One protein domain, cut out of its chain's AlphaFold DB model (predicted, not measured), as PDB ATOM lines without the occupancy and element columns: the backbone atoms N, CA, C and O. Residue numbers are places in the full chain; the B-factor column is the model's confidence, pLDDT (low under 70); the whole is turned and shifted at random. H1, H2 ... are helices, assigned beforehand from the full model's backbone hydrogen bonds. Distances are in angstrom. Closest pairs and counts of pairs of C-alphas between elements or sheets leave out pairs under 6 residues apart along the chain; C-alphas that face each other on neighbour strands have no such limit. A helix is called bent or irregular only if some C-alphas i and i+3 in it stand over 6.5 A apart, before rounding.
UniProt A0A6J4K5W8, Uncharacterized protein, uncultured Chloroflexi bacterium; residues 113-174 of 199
ATOM      1  N   GLU A 113      -0.351  32.478 -31.178       89.62
ATOM      2  CA  GLU A 113       0.305  31.532 -32.080       89.62
ATOM      3  C   GLU A 113       1.835  31.660 -32.088       89.62
ATOM      4  O   GLU A 113       2.550  30.672 -31.906       89.62
ATOM      5  N   GLN A 114       2.353  32.878 -32.280       91.69
ATOM      6  CA  GLN A 114       3.795  33.130 -32.339       91.69
ATOM      7  C   GLN A 114       4.480  32.755 -31.025       91.69
ATOM      8  O   GLN A 114       5.563  32.167 -31.031       91.69
ATOM      9  N   ARG A 115       3.834  33.043 -29.890       91.88
ATOM     10  CA  ARG A 115       4.334  32.640 -28.569       91.88
ATOM     11  C   ARG A 115       4.381  31.121 -28.435       91.88
ATOM     12  O   ARG A 115       5.388  30.595 -27.969       91.88
ATOM     13  N   LEU A 116       3.330  30.423 -28.868       93.62
ATOM     14  CA  LEU A 116       3.258  28.963 -28.808       93.62
ATOM     15  C   LEU A 116       4.363  28.311 -29.651       93.62
ATOM     16  O   LEU A 116       5.088  27.444 -29.166       93.62
ATOM     17  N   ARG A 117       4.541  28.787 -30.892       92.81
ATOM     18  CA  ARG A 117       5.592  28.316 -31.807       92.81
ATOM     19  C   ARG A 117       6.985  28.556 -31.241       92.81
ATOM     20  O   ARG A 117       7.815  27.656 -31.290       92.81
ATOM     21  N   ARG A 118       7.234  29.738 -30.666       93.25
ATOM     22  CA  ARG A 118       8.524  30.049 -30.039       93.25
ATOM     23  C   ARG A 118       8.846  29.064 -28.917       93.25
ATOM     24  O   ARG A 118       9.944  28.525 -28.901       93.25
ATOM     25  N   ARG A 119       7.898  28.806 -28.014       93.44
ATOM     26  CA  ARG A 119       8.099  27.877 -26.891       93.44
ATOM     27  C   ARG A 119       8.335  26.441 -27.354       93.44
ATOM     28  O   ARG A 119       9.200  25.768 -26.808       93.44
ATOM     29  N   TYR A 120       7.628  26.000 -28.394       92.56
ATOM     30  CA  TYR A 120       7.861  24.691 -29.005       92.56
ATOM     31  C   TYR A 120       9.262  24.572 -29.623       92.56
ATOM     32  O   TYR A 120       9.975  23.620 -29.335       92.56
ATOM     33  N   VAL A 121       9.701  25.567 -30.402       92.56
ATOM     34  CA  VAL A 121      11.042  25.569 -31.023       92.56
ATOM     35  C   VAL A 121      12.162  25.611 -29.981       92.56
ATOM     36  O   VAL A 121      13.201  24.991 -30.175       92.56
ATOM     37  N   VAL A 122      11.953  26.316 -28.865       94.00
ATOM     38  CA  VAL A 122      12.897  26.350 -27.732       94.00
ATOM     39  C   VAL A 122      12.879  25.034 -26.929       94.00
ATOM     40  O   VAL A 122      13.744  24.820 -26.087       94.00
ATOM     41  N   GLY A 123      11.936  24.125 -27.203       93.50
ATOM     42  CA  GLY A 123      11.810  22.841 -26.509       93.50
ATOM     43  C   GLY A 123      11.119  22.935 -25.146       93.50
ATOM     44  O   GLY A 123      11.149  21.980 -24.378       93.50
ATOM     45  N   GLU A 124      10.478  24.065 -24.831       94.25
ATOM     46  CA  GLU A 124       9.716  24.240 -23.585       94.25
ATOM     47  C   GLU A 124       8.366  23.514 -23.595       94.25
ATOM     48  O   GLU A 124       7.723  23.393 -22.553       94.25
ATOM     49  N   LEU A 125       7.888  23.125 -24.777       93.50
ATOM     50  CA  LEU A 125       6.635  22.405 -24.965       93.50
ATOM     51  C   LEU A 125       6.926  21.095 -25.677       93.50
ATOM     52  O   LEU A 125       7.606  21.078 -26.705       93.50
ATOM     53  N   SER A 126       6.341  20.016 -25.174       92.06
ATOM     54  CA  SER A 126       6.249  18.773 -25.931       92.06
ATOM     55  C   SER A 126       5.376  18.966 -27.176       92.06
ATOM     56  O   SER A 126       4.522  19.858 -27.242       92.06
ATOM     57  N   HIS A 127       5.553  18.096 -28.170       88.94
ATOM     58  CA  HIS A 127       4.746  18.117 -29.390       88.94
ATOM     59  C   HIS A 127       3.235  18.053 -29.094       88.94
ATOM     60  O   HIS A 127       2.462  18.826 -29.655       88.94
ATOM     61  N   ALA A 128       2.815  17.198 -28.153       90.62
ATOM     62  CA  ALA A 128       1.410  17.051 -27.771       90.62
ATOM     63  C   ALA A 128       0.832  18.317 -27.104       90.62
ATOM     64  O   ALA A 128      -0.335  18.662 -27.306       90.62
ATOM     65  N   GLU A 129       1.637  19.036 -26.317       92.75
ATOM     66  CA  GLU A 129       1.230  20.310 -25.710       92.75
ATOM     67  C   GLU A 129       1.127  21.427 -26.750       92.75
ATOM     68  O   GLU A 129       0.185  22.223 -26.715       92.75
ATOM     69  N   PHE A 130       2.068  21.466 -27.697       94.38
ATOM     70  CA  PHE A 130       2.025  22.391 -28.823       94.38
ATOM     71  C   PHE A 130       0.780  22.164 -29.688       94.38
ATOM     72  O   PHE A 130       0.052  23.114 -29.970       94.38
ATOM     73  N   GLU A 131       0.495  20.915 -30.054       94.25
ATOM     74  CA  GLU A 131      -0.677  20.534 -30.843       94.25
ATOM     75  C   GLU A 131      -1.977  20.959 -30.149       94.25
ATOM     76  O   GLU A 131      -2.796  21.674 -30.730       94.25
ATOM     77  N   ARG A 132      -2.125  20.618 -28.861       95.19
ATOM     78  CA  ARG A 132      -3.291  21.004 -28.057       95.19
ATOM     79  C   ARG A 132      -3.479  22.521 -28.008       95.19
ATOM     80  O   ARG A 132      -4.605  23.002 -28.135       95.19
ATOM     81  N   GLY A 133      -2.396  23.278 -27.833       95.38
ATOM     82  CA  GLY A 133      -2.453  24.740 -27.836       95.38
ATOM     83  C   GLY A 133      -2.807  25.313 -29.212       95.38
ATOM     84  O   GLY A 133      -3.604  26.247 -29.299       95.38
ATOM     85  N   MET A 134      -2.283  24.727 -30.291       95.75
ATOM     86  CA  MET A 134      -2.536  25.178 -31.660       95.75
ATOM     87  C   MET A 134      -3.994  24.961 -32.081       95.75
ATOM     88  O   MET A 134      -4.584  25.846 -32.695       95.75
ATOM     89  N   VAL A 135      -4.622  23.851 -31.669       96.31
ATOM     90  CA  VAL A 135      -6.070  23.635 -31.860       96.31
ATOM     91  C   VAL A 135      -6.887  24.758 -31.211       96.31
ATOM     92  O   VAL A 135      -7.863  25.227 -31.795       96.31
ATOM     93  N   GLY A 136      -6.486  25.217 -30.021       95.69
ATOM     94  CA  GLY A 136      -7.131  26.345 -29.343       95.69
ATOM     95  C   GLY A 136      -7.050  27.641 -30.154       95.69
ATOM     96  O   GLY A 136      -8.063  28.311 -30.336       95.69
ATOM     97  N   VAL A 137      -5.872  27.947 -30.703       95.31
ATOM     98  CA  VAL A 137      -5.648  29.129 -31.553       95.31
ATOM     99  C   VAL A 137      -6.481  29.068 -32.837       95.31
ATOM    100  O   VAL A 137      -7.116  30.053 -33.207       95.31
ATOM    101  N   ILE A 138      -6.519  27.912 -33.506       94.62
ATOM    102  CA  ILE A 138      -7.296  27.717 -34.740       94.62
ATOM    103  C   ILE A 138      -8.799  27.908 -34.464       94.62
ATOM    104  O   ILE A 138      -9.481  28.634 -35.188       94.62
ATOM    105  N   LYS A 139      -9.310  27.338 -33.362       95.31
ATOM    106  CA  LYS A 139     -10.701  27.542 -32.919       95.31
ATOM    107  C   LYS A 139     -11.006  29.002 -32.602       95.31
ATOM    108  O   LYS A 139     -12.066  29.493 -32.971       95.31
ATOM    109  N   GLU A 140     -10.090  29.699 -31.938       93.31
ATOM    110  CA  GLU A 140     -10.236  31.121 -31.613       93.31
ATOM    111  C   GLU A 140     -10.311  31.985 -32.884       93.31
ATOM    112  O   GLU A 140     -11.160  32.873 -32.974       93.31
ATOM    113  N   ARG A 141      -9.477  31.703 -33.893       91.88
ATOM    114  CA  ARG A 141      -9.517  32.384 -35.200       91.88
ATOM    115  C   ARG A 141     -10.830  32.123 -35.939       91.88
ATOM    116  O   ARG A 141     -11.419  33.066 -36.465       91.88
ATOM    117  N   PHE A 142     -11.317  30.883 -35.933       93.31
ATOM    118  CA  PHE A 142     -12.613  30.535 -36.519       93.31
ATOM    119  C   PHE A 142     -13.774  31.243 -35.807       93.31
ATOM    120  O   PHE A 142     -14.597  31.879 -36.458       93.31
ATOM    121  N   ALA A 143     -13.794  31.238 -34.471       94.06
ATOM    122  CA  ALA A 143     -14.821  31.922 -33.680       94.06
ATOM    123  C   ALA A 143     -14.849  33.444 -33.913       94.06
ATOM    124  O   ALA A 143     -15.899  34.070 -33.787       94.06
ATOM    125  N   ARG A 144     -13.708  34.045 -34.275       92.88
ATOM    126  CA  ARG A 144     -13.598  35.461 -34.666       92.88
ATOM    127  C   ARG A 144     -13.962  35.739 -36.129       92.88
ATOM    128  O   ARG A 144     -13.865  36.888 -36.546       92.88
ATOM    129  N   GLY A 145     -14.314  34.720 -36.914       90.38
ATOM    130  CA  GLY A 145     -14.583  34.855 -38.349       90.38
ATOM    131  C   GLY A 145     -13.335  35.120 -39.198       90.38
ATOM    132  O   GLY A 145     -13.451  35.554 -40.336       90.38
ATOM    133  N   GLN A 146     -12.133  34.873 -38.665       92.62
ATOM    134  CA  GLN A 146     -10.863  35.061 -39.389       92.62
ATOM    135  C   GLN A 146     -10.495  33.859 -40.271       92.62
ATOM    136  O   GLN A 146      -9.496  33.896 -40.988       92.62
ATOM    137  N   LEU A 147     -11.256  32.767 -40.168       89.69
ATOM    138  CA  LEU A 147     -11.122  31.553 -40.963       89.69
ATOM    139  C   LEU A 147     -12.502  31.164 -41.481       89.69
ATOM    140  O   LEU A 147     -13.465  31.140 -40.713       89.69
ATOM    141  N   SER A 148     -12.584  30.802 -42.760       93.62
ATOM    142  CA  SER A 148     -13.743  30.080 -43.281       93.62
ATOM    143  C   SER A 148     -13.781  28.658 -42.708       93.62
ATOM    144  O   SER A 148     -12.757  28.131 -42.264       93.62
ATOM    145  N   LEU A 149     -14.952  28.013 -42.737       93.69
ATOM    146  CA  LEU A 149     -15.108  26.630 -42.265       93.69
ATOM    147  C   LEU A 149     -14.133  25.678 -42.978       93.69
ATOM    148  O   LEU A 149     -13.401  24.937 -42.329       93.69
ATOM    149  N   THR A 150     -14.034  25.788 -44.303       93.00
ATOM    150  CA  THR A 150     -13.112  24.988 -45.119       93.00
ATOM    151  C   THR A 150     -11.644  25.224 -44.746       93.00
ATOM    152  O   THR A 150     -10.835  24.297 -44.765       93.00
ATOM    153  N   ALA A 151     -11.267  26.464 -44.407       92.69
ATOM    154  CA  ALA A 151      -9.907  26.783 -43.976       92.69
ATOM    155  C   ALA A 151      -9.603  26.221 -42.578       92.69
ATOM    156  O   ALA A 151      -8.511  25.699 -42.361       92.69
ATOM    157  N   TYR A 152     -10.573  26.276 -41.663       93.12
ATOM    158  CA  TYR A 152     -10.488  25.686 -40.326       93.12
ATOM    159  C   TYR A 152     -10.264  24.167 -40.382       93.12
ATOM    160  O   TYR A 152      -9.326  23.662 -39.762       93.12
ATOM    161  N   GLU A 153     -11.071  23.443 -41.162       94.94
ATOM    162  CA  GLU A 153     -10.949  21.986 -41.323       94.94
ATOM    163  C   GLU A 153      -9.586  21.610 -41.912       94.94
ATOM    164  O   GLU A 153      -8.864  20.779 -41.362       94.94
ATOM    165  N   ARG A 154      -9.164  22.319 -42.965       95.19
ATOM    166  CA  ARG A 154      -7.864  22.099 -43.607       95.19
ATOM    167  C   ARG A 154      -6.684  22.387 -42.674       95.19
ATOM    168  O   ARG A 154      -5.662  21.702 -42.750       95.19
ATOM    169  N   GLU A 155      -6.768  23.418 -41.832       93.06
ATOM    170  CA  GLU A 155      -5.723  23.717 -40.843       93.06
ATOM    171  C   GLU A 155      -5.621  22.614 -39.780       93.06
ATOM    172  O   GLU A 155      -4.503  22.224 -39.431       93.06
ATOM    173  N   LEU A 156      -6.753  22.072 -39.318       94.25
ATOM    174  CA  LEU A 156      -6.774  20.943 -38.387       94.25
ATOM    175  C   LEU A 156      -6.206  19.667 -39.011       94.25
ATOM    176  O   LEU A 156      -5.335  19.040 -38.409       94.25
ATOM    177  N   ASP A 157      -6.614  19.321 -40.231       95.00
ATOM    178  CA  ASP A 157      -6.102  18.134 -40.923       95.00
ATOM    179  C   ASP A 157      -4.583  18.197 -41.089       95.00
ATOM    180  O   ASP A 157      -3.872  17.245 -40.775       95.00
ATOM    181  N   ARG A 158      -4.043  19.355 -41.488       92.12
ATOM    182  CA  ARG A 158      -2.587  19.568 -41.604       92.12
ATOM    183  C   ARG A 158      -1.849  19.473 -40.271       92.12
ATOM    184  O   ARG A 158      -0.646  19.189 -40.260       92.12
ATOM    185  N   LEU A 159      -2.508  19.809 -39.166       93.19
ATOM    186  CA  LEU A 159      -1.928  19.701 -37.832       93.19
ATOM    187  C   LEU A 159      -1.836  18.226 -37.417       93.19
ATOM    188  O   LEU A 159      -0.769  17.768 -37.005       93.19
ATOM    189  N   PHE A 160      -2.910  17.462 -37.612       91.94
ATOM    190  CA  PHE A 160      -2.940  16.039 -37.276       91.94
ATOM    191  C   PHE A 160      -2.088  15.186 -38.216       91.94
ATOM    192  O   PHE A 160      -1.416  14.264 -37.759       91.94
ATOM    193  N   GLU A 161      -2.037  15.518 -39.503       90.69
ATOM    194  CA  GLU A 161      -1.227  14.777 -40.470       90.69
ATOM    195  C   GLU A 161       0.268  14.891 -40.152       90.69
ATOM    196  O   GLU A 161       0.981  13.890 -40.126       90.69
ATOM    197  N   ARG A 162       0.744  16.086 -39.778       83.25
ATOM    198  CA  ARG A 162       2.125  16.258 -39.296       83.25
ATOM    199  C   ARG A 162       2.424  15.420 -38.056       83.25
ATOM    200  O   ARG A 162       3.515  14.869 -37.949       83.25
ATOM    201  N   SER A 163       1.452  15.303 -37.159       83.00
ATOM    202  CA  SER A 163       1.570  14.517 -35.928       83.00
ATOM    203  C   SER A 163       1.692  13.023 -36.231       83.00
ATOM    204  O   SER A 163       2.538  12.340 -35.655       83.00
ATOM    205  N   ARG A 164       0.906  12.522 -37.194       86.44
ATOM    206  CA  ARG A 164       1.013  11.142 -37.684       86.44
ATOM    207  C   ARG A 164       2.367  10.887 -38.324       86.44
ATOM    208  O   ARG A 164       3.040   9.953 -37.918       86.44
ATOM    209  N   VAL A 165       2.799  11.739 -39.255       84.50
ATOM    210  CA  VAL A 165       4.102  11.599 -39.927       84.50
ATOM    211  C   VAL A 165       5.250  11.597 -38.915       84.50
ATOM    212  O   VAL A 165       6.148  10.763 -39.015       84.50
ATOM    213  N   ALA A 166       5.208  12.475 -37.909       79.75
ATOM    214  CA  ALA A 166       6.203  12.504 -36.841       79.75
ATOM    215  C   ALA A 166       6.204  11.212 -36.007       79.75
ATOM    216  O   ALA A 166       7.275  10.697 -35.690       79.75
ATOM    217  N   ALA A 167       5.030  10.655 -35.694       80.56
ATOM    218  CA  ALA A 167       4.921   9.378 -34.995       80.56
ATOM    219  C   ALA A 167       5.475   8.213 -35.835       80.56
ATOM    220  O   ALA A 167       6.220   7.387 -35.311       80.56
ATOM    221  N   THR A 168       5.179   8.172 -37.137       82.38
ATOM    222  CA  THR A 168       5.681   7.130 -38.046       82.38
ATOM    223  C   THR A 168       7.197   7.213 -38.224       82.38
ATOM    224  O   THR A 168       7.874   6.189 -38.205       82.38
ATOM    225  N   LEU A 169       7.753   8.424 -38.350       78.12
ATOM    226  CA  LEU A 169       9.203   8.640 -38.423       78.12
ATOM    227  C   LEU A 169       9.896   8.300 -37.098       78.12
ATOM    228  O   LEU A 169      10.959   7.688 -37.109       78.12
ATOM    229  N   GLY A 170       9.287   8.645 -35.961       71.31
ATOM    230  CA  GLY A 170       9.793   8.266 -34.641       71.31
ATOM    231  C   GLY A 170       9.808   6.749 -34.430       71.31
ATOM    232  O   GLY A 170      10.780   6.221 -33.901       71.31
ATOM    233  N   ALA A 171       8.777   6.043 -34.902       72.69
ATOM    234  CA  ALA A 171       8.722   4.582 -34.863       72.69
ATOM    235  C   ALA A 171       9.782   3.939 -35.774       72.69
ATOM    236  O   ALA A 171      10.459   3.009 -35.356       72.69
ATOM    237  N   ALA A 172       9.986   4.474 -36.982       67.94
ATOM    238  CA  ALA A 172      10.980   3.955 -37.922       67.94
ATOM    239  C   ALA A 172      12.434   4.138 -37.444       67.94
ATOM    240  O   ALA A 172      13.292   3.332 -37.790       67.94
ATOM    241  N   VAL A 173      12.717   5.181 -36.657       61.09
ATOM    242  CA  VAL A 173      14.053   5.443 -36.087       61.09
ATOM    243  C   VAL A 173      14.266   4.703 -34.756       61.09
ATOM    244  O   VAL A 173      15.401   4.415 -34.390       61.09
ATOM    245  N   GLY A 174      13.194   4.367 -34.031       55.56
ATOM    246  CA  GLY A 174      13.258   3.643 -32.754       55.56
ATOM    247  C   GLY A 174      13.479   2.129 -32.866       55.56
ATOM    248  O   GLY A 174      13.815   1.504 -31.863       55.56
TER     249      GLY A 174
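What this domain is: This is residues 113 to 174 of the 199 residues of an uncharacterized protein of uncultured Chloroflexi bacterium (UniProt A0A6J4K5W8). A long helix, H3, runs beside a shorter one, H2, and the still shorter H1 runs along another side of H2, giving three helices that go back and forth along nearly one line in a flat, open arrangement. H2 is in the middle, joined to each of the other two in a helical hairpin, while H1 and H3 stay apart and the end of H3, residues 167 to 174, sticks out past the rest. The printed part has 62 residues with three named helices, in the order H1, H2, H3 along the chain, and no named strand; the class is all helix. The whole is only just loose, close to compact, with a radius of gyration of the C-alphas of 13.1 A, and the C-alphas span 42 by 24 by 12 A.

Where its parts are: The longest helix, H3, takes in residues 149 to 174 and measures 37.7 A from first to last C-alpha. It begins at C-alpha 149, at (-15.108, 26.630, -42.265), and ends at C-alpha 174, at (13.258, 3.643, -32.754). H2 takes in residues 127 to 143 and is 24.3 A long. H1, residues 113 to 121, is 12.3 A long and begins at C-alpha 113, at (0.305, 31.532, -32.080). No helix is bent or irregular.

How they stand to each other: H3 touches H2 with residues 149 to 159 alone. The closest C-alphas of the two are those of Phe 142 and Tyr 152, 6.5 A apart. Their lines stand at a shallow tilt of 6 degrees and they run opposite ways, as a helical hairpin. H2 also touches H1, where the closest C-alphas are those of Tyr 120 and Phe 130, 6.3 A apart. These two stand at a shallow tilt of 9 degrees and run opposite ways, again as a helical hairpin. Centre to centre, H1 and H2 are 11.5 A apart, and H2 and H3 13.6 A. H1 and H3 are apart. In H1, H2 and H3 every O i to N i+4 pair is within hydrogen-bond range.

The domain as a whole: The two C-alphas farthest apart are those of Gly 145 and Gly 174, at 42.2 A. Residues 167 to 174, which belong to H3, stand free; the body without them has 54 residues and spans 31 by 24 by 12 A. The printed part runs from residue 113 to residue 174 and has no cut. The links from H1 to H2 and from H2 to H3 are both tight, with 5 residues in each, and there is no long link. The mean pLDDT of the printed part of this model is 89.6, and residues 172 to 174 are under 70.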